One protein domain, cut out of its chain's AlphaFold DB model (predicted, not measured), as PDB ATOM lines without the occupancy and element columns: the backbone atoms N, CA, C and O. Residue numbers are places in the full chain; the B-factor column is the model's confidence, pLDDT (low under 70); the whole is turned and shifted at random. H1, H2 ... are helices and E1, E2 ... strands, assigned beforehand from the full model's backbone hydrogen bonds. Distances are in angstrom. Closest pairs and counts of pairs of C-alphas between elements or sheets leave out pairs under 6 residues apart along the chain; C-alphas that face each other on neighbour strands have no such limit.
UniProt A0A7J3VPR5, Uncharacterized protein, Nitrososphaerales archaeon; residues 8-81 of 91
ATOM      1  N   GLY A   8     -55.066  19.526 -27.841       57.38
ATOM      2  CA  GLY A   8     -53.998  18.603 -28.262       57.38
ATOM      3  C   GLY A   8     -53.324  19.008 -29.577       57.38
ATOM      4  O   GLY A   8     -52.100  18.972 -29.686       57.38
ATOM      5  N   TYR A   9     -54.117  19.471 -30.547       62.66
ATOM      6  CA  TYR A   9     -53.633  19.834 -31.881       62.66
ATOM      7  C   TYR A   9     -52.739  21.078 -31.868       62.66
ATOM      8  O   TYR A   9     -51.715  21.106 -32.549       62.66
ATOM      9  N   GLU A  10     -53.086  22.099 -31.078       66.81
ATOM     10  CA  GLU A  10     -52.256  23.305 -30.974       66.81
ATOM     11  C   GLU A  10     -50.881  23.016 -30.365       66.81
ATOM     12  O   GLU A  10     -49.881  23.623 -30.759       66.81
ATOM     13  N   GLN A  11     -50.818  22.100 -29.399       72.00
ATOM     14  CA  GLN A  11     -49.569  21.747 -28.740       72.00
ATOM     15  C   GLN A  11     -48.661  20.930 -29.666       72.00
ATOM     16  O   GLN A  11     -47.488  21.273 -29.817       72.00
ATOM     17  N   GLU A  12     -49.208  19.933 -30.365       73.00
ATOM     18  CA  GLU A  12     -48.473  19.167 -31.379       73.00
ATOM     19  C   GLU A  12     -47.974  20.058 -32.528       73.00
ATOM     20  O   GLU A  12     -46.833  19.916 -32.975       73.00
ATOM     21  N   ALA A  13     -48.782  21.024 -32.976       75.69
ATOM     22  CA  ALA A  13     -48.387  21.973 -34.016       75.69
ATOM     23  C   ALA A  13     -47.207  22.859 -33.578       75.69
ATOM     24  O   ALA A  13     -46.261  23.047 -34.346       75.69
ATOM     25  N   ARG A  14     -47.218  23.358 -32.334       79.94
ATOM     26  CA  ARG A  14     -46.102  24.143 -31.777       79.94
ATOM     27  C   ARG A  14     -44.832  23.310 -31.621       79.94
ATOM     28  O   ARG A  14     -43.738  23.808 -31.880       79.94
ATOM     29  N   GLU A  15     -44.952  22.050 -31.211       81.69
ATOM     30  CA  GLU A  15     -43.806  21.141 -31.112       81.69
ATOM     31  C   GLU A  15     -43.197  20.858 -32.492       81.69
ATOM     32  O   GLU A  15     -41.978  20.949 -32.659       81.69
ATOM     33  N   GLN A  16     -44.030  20.598 -33.503       82.88
ATOM     34  CA  GLN A  16     -43.577  20.435 -34.887       82.88
ATOM     35  C   GLN A  16     -42.894  21.700 -35.418       82.88
ATOM     36  O   GLN A  16     -41.825  21.612 -36.025       82.88
ATOM     37  N   GLU A  17     -43.460  22.880 -35.157       82.88
ATOM     38  CA  GLU A  17     -42.863  24.160 -35.540       82.88
ATOM     39  C   GLU A  17     -41.469  24.341 -34.920       82.88
ATOM     40  O   GLU A  17     -40.505  24.633 -35.630       82.88
ATOM     41  N   GLN A  18     -41.318  24.087 -33.617       85.69
ATOM     42  CA  GLN A  18     -40.020  24.171 -32.942       85.69
ATOM     43  C   GLN A  18     -38.992  23.192 -33.521       85.69
ATOM     44  O   GLN A  18     -37.819  23.547 -33.677       85.69
ATOM     45  N   MET A  19     -39.411  21.974 -33.883       87.75
ATOM     46  CA  MET A  19     -38.534  21.012 -34.556       87.75
ATOM     47  C   MET A  19     -38.077  21.521 -35.929       87.75
ATOM     48  O   MET A  19     -36.897  21.388 -36.266       87.75
ATOM     49  N   LEU A  20     -38.971  22.138 -36.708       87.12
ATOM     50  CA  LEU A  20     -38.644  22.720 -38.013       87.12
ATOM     51  C   LEU A  20     -37.699  23.921 -37.890       87.12
ATOM     52  O   LEU A  20     -36.737  24.013 -38.657       87.12
ATOM     53  N   ILE A  21     -37.913  24.798 -36.904       86.50
ATOM     54  CA  ILE A  21     -37.017  25.927 -36.610       86.50
ATOM     55  C   ILE A  21     -35.623  25.408 -36.262       86.50
ATOM     56  O   ILE A  21     -34.638  25.819 -36.875       86.50
ATOM     57  N   LYS A  22     -35.534  24.444 -35.344       88.94
ATOM     58  CA  LYS A  22     -34.257  23.831 -34.969       88.94
ATOM     59  C   LYS A  22     -33.559  23.213 -36.181       88.94
ATOM     60  O   LYS A  22     -32.358  23.399 -36.376       88.94
ATOM     61  N   ARG A  23     -34.312  22.524 -37.043       87.50
ATOM     62  CA  ARG A  23     -33.769  21.952 -38.277       87.50
ATOM     63  C   ARG A  23     -33.242  23.024 -39.232       87.50
ATOM     64  O   ARG A  23     -32.208  22.820 -39.867       87.50
ATOM     65  N   PHE A  24     -33.917  24.165 -39.335       87.94
ATOM     66  CA  PHE A  24     -33.432  25.301 -40.113       87.94
ATOM     67  C   PHE A  24     -32.123  25.859 -39.543       87.94
ATOM     68  O   PHE A  24     -31.179  26.102 -40.295       87.94
ATOM     69  N   GLU A  25     -32.030  26.024 -38.225       86.25
ATOM     70  CA  GLU A  25     -30.812  26.505 -37.566       86.25
ATOM     71  C   GLU A  25     -29.619  25.568 -37.805       86.25
ATOM     72  O   GLU A  25     -28.517  26.039 -38.090       86.25
ATOM     73  N   GLU A  26     -29.837  24.250 -37.786       88.06
ATOM     74  CA  GLU A  26     -28.827  23.254 -38.167       88.06
ATOM     75  C   GLU A  26     -28.364  23.428 -39.625       88.06
ATOM     76  O   GLU A  26     -27.165  23.359 -39.916       88.06
ATOM     77  N   LEU A  27     -29.293  23.687 -40.553       84.56
ATOM     78  CA  LEU A  27     -28.965  23.942 -41.958       84.56
ATOM     79  C   LEU A  27     -28.178  25.245 -42.131       84.56
ATOM     80  O   LEU A  27     -27.214  25.265 -42.893       84.56
ATOM     81  N   VAL A  28     -28.523  26.309 -41.403       85.88
ATOM     82  CA  VAL A  28     -27.751  27.561 -41.402       85.88
ATOM     83  C   VAL A  28     -26.370  27.360 -40.784       85.88
ATOM     84  O   VAL A  28     -25.398  27.899 -41.304       85.88
ATOM     85  N   ALA A  29     -26.238  26.558 -39.729       82.31
ATOM     86  CA  ALA A  29     -24.929  26.231 -39.169       82.31
ATOM     87  C   ALA A  29     -24.037  25.501 -40.182       82.31
ATOM     88  O   ALA A  29     -22.846  25.804 -40.301       82.31
ATOM     89  N   LYS A  30     -24.626  24.577 -40.948       77.06
ATOM     90  CA  LYS A  30     -23.909  23.769 -41.935       77.06
ATOM     91  C   LYS A  30     -23.584  24.528 -43.224       77.06
ATOM     92  O   LYS A  30     -22.471  24.417 -43.728       77.06
ATOM     93  N   TYR A  31     -24.535  25.294 -43.749       74.00
ATOM     94  CA  TYR A  31     -24.484  25.868 -45.099       74.00
ATOM     95  C   TYR A  31     -24.588  27.390 -45.134       74.00
ATOM     96  O   TYR A  31     -24.615  27.970 -46.215       74.00
ATOM     97  N   GLY A  32     -24.686  28.047 -43.983       80.50
ATOM     98  CA  GLY A  32     -24.985  29.465 -43.902       80.50
ATOM     99  C   GLY A  32     -24.127  30.255 -42.921       80.50
ATOM    100  O   GLY A  32     -23.108  29.797 -42.388       80.50
ATOM    101  N   LYS A  33     -24.559  31.503 -42.725       86.00
ATOM    102  CA  LYS A  33     -23.948  32.507 -41.851       86.00
ATOM    103  C   LYS A  33     -24.736  32.607 -40.543       86.00
ATOM    104  O   LYS A  33     -25.626  33.445 -40.412       86.00
ATOM    105  N   SER A  34     -24.409  31.768 -39.563       86.25
ATOM    106  CA  SER A  34     -25.147  31.693 -38.288       86.25
ATOM    107  C   SER A  34     -25.181  33.008 -37.509       86.25
ATOM    108  O   SER A  34     -26.217  33.360 -36.952       86.25
ATOM    109  N   GLU A  35     -24.085  33.768 -37.500       87.88
ATOM    110  CA  GLU A  35     -24.049  35.080 -36.835       87.88
ATOM    111  C   GLU A  35     -25.026  36.072 -37.486       87.88
ATOM    112  O   GLU A  35     -25.736  36.799 -36.795       87.88
ATOM    113  N   ASN A  36     -25.165  36.025 -38.815       89.50
ATOM    114  CA  ASN A  36     -26.122  36.857 -39.540       89.50
ATOM    115  C   ASN A  36     -27.573  36.505 -39.183       89.50
ATOM    116  O   ASN A  36     -28.400  37.409 -39.065       89.50
ATOM    117  N   LEU A  37     -27.881  35.219 -38.973       91.38
ATOM    118  CA  LEU A  37     -29.202  34.784 -38.510       91.38
ATOM    119  C   LEU A  37     -29.504  35.339 -37.113       91.38
ATOM    120  O   LEU A  37     -30.565  35.931 -36.910       91.38
ATOM    121  N   LYS A  38     -28.564  35.209 -36.168       89.88
ATOM    122  CA  LYS A  38     -28.729  35.723 -34.797       89.88
ATOM    123  C   LYS A  38     -28.972  37.230 -34.780       89.88
ATOM    124  O   LYS A  38     -29.897  37.690 -34.113       89.88
ATOM    125  N   MET A  39     -28.184  37.997 -35.540       91.19
ATOM    126  CA  MET A  39     -28.390  39.444 -35.653       91.19
ATOM    127  C   MET A  39     -29.749  39.772 -36.273       91.19
ATOM    128  O   MET A  39     -30.448  40.657 -35.782       91.19
ATOM    129  N   PHE A  40     -30.148  39.053 -37.328       91.62
ATOM    130  CA  PHE A  40     -31.443  39.269 -37.966       91.62
ATOM    131  C   PHE A  40     -32.587  39.077 -36.967       91.62
ATOM    132  O   PHE A  40     -33.404  39.982 -36.814       91.62
ATOM    133  N   ILE A  41     -32.597  37.963 -36.228       90.38
ATOM    134  CA  ILE A  41     -33.596  37.691 -35.185       90.38
ATOM    135  C   ILE A  41     -33.564  38.782 -34.106       90.38
ATOM    136  O   ILE A  41     -34.611  39.290 -33.717       90.38
ATOM    137  N   HIS A  42     -32.379  39.205 -33.656       90.50
ATOM    138  CA  HIS A  42     -32.243  40.230 -32.621       90.50
ATOM    139  C   HIS A  42     -32.893  41.570 -33.003       90.50
ATOM    140  O   HIS A  42     -33.610  42.155 -32.192       90.50
ATOM    141  N   TYR A  43     -32.670  42.053 -34.229       90.69
ATOM    142  CA  TYR A  43     -33.222  43.333 -34.689       90.69
ATOM    143  C   TYR A  43     -34.696  43.250 -35.108       90.69
ATOM    144  O   TYR A  43     -35.378  44.275 -35.144       90.69
ATOM    145  N   HIS A  44     -35.206  42.047 -35.367       91.88
ATOM    146  CA  HIS A  44     -36.579  41.811 -35.823       91.88
ATOM    147  C   HIS A  44     -37.448  41.085 -34.782       91.88
ATOM    148  O   HIS A  44     -38.541  40.617 -35.100       91.88
ATOM    149  N   LYS A  45     -36.976  41.000 -33.531       89.38
ATOM    150  CA  LYS A  45     -37.758  40.458 -32.418       89.38
ATOM    151  C   LYS A  45     -38.961  41.363 -32.097       89.38
ATOM    152  O   LYS A  45     -38.863  42.581 -32.275       89.38
ATOM    153  N   PRO A  46     -40.062  40.807 -31.569       89.12
ATOM    154  CA  PRO A  46     -41.196  41.598 -31.101       89.12
ATOM    155  C   PRO A  46     -40.762  42.689 -30.109       89.12
ATOM    156  O   PRO A  46     -39.906  42.464 -29.249       89.12
ATOM    157  N   GLY A  47     -41.317  43.889 -30.254       87.06
ATOM    158  CA  GLY A  47     -40.992  45.062 -29.440       87.06
ATOM    159  C   GLY A  47     -39.661  45.747 -29.774       87.06
ATOM    160  O   GLY A  47     -39.282  46.684 -29.074       87.06
ATOM    161  N   SER A  48     -38.926  45.324 -30.813       87.50
ATOM    162  CA  SER A  48     -37.636  45.950 -31.152       87.50
ATOM    163  C   SER A  48     -37.767  47.326 -31.806       87.50
ATOM    164  O   SER A  48     -36.827  48.118 -31.770       87.50
ATOM    165  N   SER A  49     -38.902  47.612 -32.450       87.75
ATOM    166  CA  SER A  49     -39.149  48.877 -33.144       87.75
ATOM    167  C   SER A  49     -40.638  49.075 -33.428       87.75
ATOM    168  O   SER A  49     -41.427  48.147 -33.289       87.75
ATOM    169  N   VAL A  50     -41.014  50.246 -33.950       87.00
ATOM    170  CA  VAL A  50     -42.382  50.525 -34.435       87.00
ATOM    171  C   VAL A  50     -42.832  49.535 -35.523       87.00
ATOM    172  O   VAL A  50     -44.012  49.230 -35.631       87.00
ATOM    173  N   LYS A  51     -41.893  48.994 -36.314       87.38
ATOM    174  CA  LYS A  51     -42.179  47.974 -37.338       87.38
ATOM    175  C   LYS A  51     -42.290  46.551 -36.777       87.38
ATOM    176  O   LYS A  51     -42.683  45.655 -37.517       87.38
ATOM    177  N   HIS A  52     -41.944  46.347 -35.504       89.50
ATOM    178  CA  HIS A  52     -42.058  45.073 -34.789       89.50
ATOM    179  C   HIS A  52     -42.826  45.302 -33.482       89.50
ATOM    180  O   HIS A  52     -42.210  45.364 -32.415       89.50
ATOM    181  N   PRO A  53     -44.153  45.484 -33.548       86.62
ATOM    182  CA  PRO A  53     -44.974  45.692 -32.364       86.62
ATOM    183  C   PRO A  53     -44.847  44.522 -31.365       86.62
ATOM    184  O   PRO A  53     -44.606  43.386 -31.783       86.62
ATOM    185  N   PRO A  54     -44.955  44.770 -30.046       85.44
ATOM    186  CA  PRO A  54     -44.792  43.737 -29.017       85.44
ATOM    187  C   PRO A  54     -45.915  42.685 -29.011       85.44
ATOM    188  O   PRO A  54     -45.724  41.595 -28.483       85.44
ATOM    189  N   ASP A  55     -47.065  43.005 -29.598       84.44
ATOM    190  CA  ASP A  55     -48.237  42.143 -29.764       84.44
ATOM    191  C   ASP A  55     -48.098  41.131 -30.912       84.44
ATOM    192  O   ASP A  55     -48.827  40.140 -30.947       84.44
ATOM    193  N   VAL A  56     -47.138  41.322 -31.823       76.12
ATOM    194  CA  VAL A  56     -46.869  40.367 -32.905       76.12
ATOM    195  C   VAL A  56     -45.762  39.416 -32.471       76.12
ATOM    196  O   VAL A  56     -44.587  39.769 -32.511       76.12
ATOM    197  N   THR A  57     -46.137  38.204 -32.067       72.94
ATOM    198  CA  THR A  57     -45.216  37.171 -31.562       72.94
ATOM    199  C   THR A  57     -44.387  36.504 -32.654       72.94
ATOM    200  O   THR A  57     -43.228  36.171 -32.412       72.94
ATOM    201  N   ASP A  58     -44.940  36.366 -33.860       73.75
ATOM    202  CA  ASP A  58     -44.253  35.767 -35.001       73.75
ATOM    203  C   ASP A  58     -44.026  36.789 -36.123       73.75
ATOM    204  O   ASP A  58     -44.922  37.147 -36.893       73.75
ATOM    205  N   ASN A  59     -42.783  37.257 -36.206       84.06
ATOM    206  CA  ASN A  59     -42.333  38.198 -37.222       84.06
ATOM    207  C   ASN A  59     -41.360  37.573 -38.220       84.06
ATOM    208  O   ASN A  59     -41.015  38.254 -39.187       84.06
ATOM    209  N   ILE A  60     -40.901  36.335 -38.013       90.19
ATOM    210  CA  ILE A  60     -39.773  35.751 -38.744       90.19
ATOM    211  C   ILE A  60     -40.248  34.561 -39.565       90.19
ATOM    212  O   ILE A  60     -40.797  33.603 -39.053       90.19
ATOM    213  N   ILE A  61     -39.975  34.603 -40.863       90.88
ATOM    214  CA  ILE A  61     -40.320  33.540 -41.799       90.88
ATOM    215  C   ILE A  61     -39.021  32.901 -42.278       90.88
ATOM    216  O   ILE A  61     -38.189  33.550 -42.926       90.88
ATOM    217  N   TYR A  62     -38.860  31.619 -41.978       90.00
ATOM    218  CA  TYR A  62     -37.748  30.797 -42.440       90.00
ATOM    219  C   TYR A  62     -38.045  30.265 -43.845       90.00
ATOM    220  O   TYR A  62     -39.127  29.743 -44.104       90.00
ATOM    221  N   VAL A  63     -37.105  30.425 -44.776       90.00
ATOM    222  CA  VAL A  63     -37.278  30.051 -46.185       90.00
ATOM    223  C   VAL A  63     -36.135  29.136 -46.612       90.00
ATOM    224  O   VAL A  63     -34.962  29.508 -46.532       90.00
ATOM    225  N   LEU A  64     -36.490  27.949 -47.099       86.44
ATOM    226  CA  LEU A  64     -35.567  26.967 -47.660       86.44
ATOM    227  C   LEU A  64     -35.817  26.823 -49.162       86.44
ATOM    228  O   LEU A  64     -36.953  26.621 -49.582       86.44
ATOM    229  N   ASP A  65     -34.749  26.907 -49.952       82.94
ATOM    230  CA  ASP A  65     -34.750  26.657 -51.397       82.94
ATOM    231  C   ASP A  65     -33.580  25.719 -51.738       82.94
ATOM    232  O   ASP A  65     -32.440  26.137 -51.969       82.94
ATOM    233  N   GLY A  66     -33.827  24.410 -51.644       82.50
ATOM    234  CA  GLY A  66     -32.778  23.393 -51.740       82.50
ATOM    235  C   GLY A  66     -31.721  23.549 -50.637       82.50
ATOM    236  O   GLY A  66     -32.026  23.428 -49.453       82.50
ATOM    237  N   LYS A  67     -30.464  23.811 -51.024       80.31
ATOM    238  CA  LYS A  67     -29.352  24.102 -50.092       80.31
ATOM    239  C   LYS A  67     -29.265  25.588 -49.694       80.31
ATOM    240  O   LYS A  67     -28.412  25.945 -48.886       80.31
ATOM    241  N   ARG A  68     -30.099  26.461 -50.272       84.56
ATOM    242  CA  ARG A  68     -30.117  27.893 -49.954       84.56
ATOM    243  C   ARG A  68     -30.986  28.142 -48.733       84.56
ATOM    244  O   ARG A  68     -32.114  27.656 -48.642       84.56
ATOM    245  N   VAL A  69     -30.451  28.935 -47.816       89.19
ATOM    246  CA  VAL A  69     -31.098  29.296 -46.556       89.19
ATOM    247  C   VAL A  69     -31.349  30.798 -46.548       89.19
ATOM    248  O   VAL A  69     -30.426  31.601 -46.677       89.19
ATOM    249  N   LYS A  70     -32.611  31.194 -46.401       93.19
ATOM    250  CA  LYS A  70     -33.031  32.595 -46.358       93.19
ATOM    251  C   LYS A  70     -33.945  32.820 -45.164       93.19
ATOM    252  O   LYS A  70     -34.729  31.956 -44.788       93.19
ATOM    253  N   VAL A  71     -33.870  34.010 -44.589       92.62
ATOM    254  CA  VAL A  71     -34.812  34.464 -43.565       92.62
ATOM    255  C   VAL A  71     -35.510  35.735 -44.038       92.62
ATOM    256  O   VAL A  71     -34.929  36.566 -44.745       92.62
ATOM    257  N   ARG A  72     -36.789  35.874 -43.706       93.94
ATOM    258  CA  ARG A  72     -37.597  37.064 -43.981       93.94
ATOM    259  C   ARG A  72     -38.238  37.547 -42.693       93.94
ATOM    260  O   ARG A  72     -38.487  36.761 -41.790       93.94
ATOM    261  N   CYS A  73     -38.534  38.835 -42.634       92.19
ATOM    262  CA  CYS A  73     -39.363  39.414 -41.599       92.19
ATOM    263  C   CYS A  73     -40.661  39.944 -42.213       92.19
ATOM    264  O   CYS A  73     -40.658  40.450 -43.341       92.19
ATOM    265  N   ARG A  74     -41.770  39.874 -41.469       90.19
ATOM    266  CA  ARG A  74     -43.063  40.448 -41.877       90.19
ATOM    267  C   ARG A  74     -43.002  41.962 -42.107       90.19
ATOM    268  O   ARG A  74     -43.787  42.482 -42.892       90.19
ATOM    269  N   CYS A  75     -42.015  42.659 -41.536       89.50
ATOM    270  CA  CYS A  75     -41.762  44.079 -41.809       89.50
ATOM    271  C   CYS A  75     -41.223  44.371 -43.229       89.50
ATOM    272  O   CYS A  75     -40.996  45.531 -43.578       89.50
ATOM    273  N   GLY A  76     -40.982  43.328 -44.031       89.88
ATOM    274  CA  GLY A  76     -40.481  43.405 -45.403       89.88
ATOM    275  C   GLY A  76     -38.981  43.134 -45.542       89.88
ATOM    276  O   GLY A  76     -38.505  42.930 -46.659       89.88
ATOM    277  N   ALA A  77     -38.230  43.081 -44.438       92.38
ATOM    278  CA  ALA A  77     -36.806  42.763 -44.475       92.38
ATOM    279  C   ALA A  77     -36.560  41.307 -44.899       92.38
ATOM    280  O   ALA A  77     -37.345  40.402 -44.611       92.38
ATOM    281  N   SER A  78     -35.437  41.055 -45.568       94.56
ATOM    282  CA  SER A  78     -34.992  39.693 -45.856       94.56
ATOM    283  C   SER A  78     -33.480  39.602 -45.912       94.56
ATOM    284  O   SER A  78     -32.821  40.578 -46.264       94.56
ATOM    285  N   LEU A  79     -32.949  38.431 -45.582       93.25
ATOM    286  CA  LEU A  79     -31.520  38.171 -45.557       93.25
ATOM    287  C   LEU A  79     -31.229  36.792 -46.142       93.25
ATOM    288  O   LEU A  79     -31.752  35.783 -45.668       93.25
ATOM    289  N   ASP A  80     -30.400  36.764 -47.185       92.69
ATOM    290  CA  ASP A  80     -29.788  35.528 -47.665       92.69
ATOM    291  C   ASP A  80     -28.694  35.119 -46.674       92.69
ATOM    292  O   ASP A  80     -27.741  35.863 -46.423       92.69
ATOM    293  N   LEU A  81     -28.879  33.954 -46.063       91.38
ATOM    294  CA  LEU A  81     -27.947  33.384 -45.101       91.38
ATOM    295  C   LEU A  81     -27.010  32.382 -45.760       91.38
ATOM    296  O   LEU A  81     -26.111  31.902 -45.078       91.38
TER     297      LEU A  81
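AT A GLANCE: This is residues 8 to 81 of the 91 residues of an uncharacterized protein of Nitrososphaerales archaeon (UniProt A0A7J3VPR5). A small three-stranded sheet has two helices over one face and its other face bare: H2 runs along the strands, and residues 20 to 31 of the long helix H1 cross them slantwise. Residues 8 to 19 of H1 stick out as a free arm, and residues 44 to 59 loop beyond the end of the sheet where E1 begins. The 74 printed residues hold, in chain order, H1, H2, E1, E2 and E3; the class is mixed, and the sheet order is E1, E2, E3, all antiparallel. The whole is compact, with a radius of gyration of the C-alphas of 13.0 A, and flat, spanning 33 by 32 by 17 A.

HOW THE PARTS SIT: E1, residues 60 to 65, E2, residues 68 to 73, and E3, residues 78 to 80, form a meander, each strand the antiparallel neighbour of the one before. In the hairpin E1 and E2, N 63 and O 70 are 2.8 A apart, within hydrogen-bond range; in the hairpin E2 and E3, N 79 and O 71 are, at 2.8 A. H1, residues 8 to 31, and H2, residues 34 to 43, are on the same face, giving two layers, helices on one face of a sheet. H2 lies over E2 at a height over the sheet of 9.8 A, along the strands at 1 degrees to E2 on the local plane; their closest C-alphas, of Leu 37 and Val 71, are 7.6 A apart. H1 lies over E1 and E2 at a height of 10.0 A, slantwise to the strands at 54 degrees to E2 on the local plane; the closest C-alphas of H1 and E2, of Val 28 and Val 69, are 6.4 A apart. H1, with residues 25 to 28 alone, only just touches H2, only at the corner, with 3 pairs of C-alphas within 8 A, the closest those of Val 28 and Ser 34 at 5.8 A. In H1 and H2 every O i to N i+4 pair is within hydrogen-bond range.

IN THESE COORDINATES: H1 begins at C-alpha 8, (-53.998, 18.603, -28.262), and is 34.7 A long. H2 measures 14.6 A, E1 16.4 A, E2 17.0 A and E3 6.9 A, ending at C-alpha 80, (-29.788, 35.528, -47.665).

THE WHOLE: The C-alphas farthest apart, of Gly 8 and Lys 33, are 35.8 A apart. The printed part has no cut; the link from H2 to E1 is long, with 16 residues. Residues 8 to 10 have pLDDT under 70.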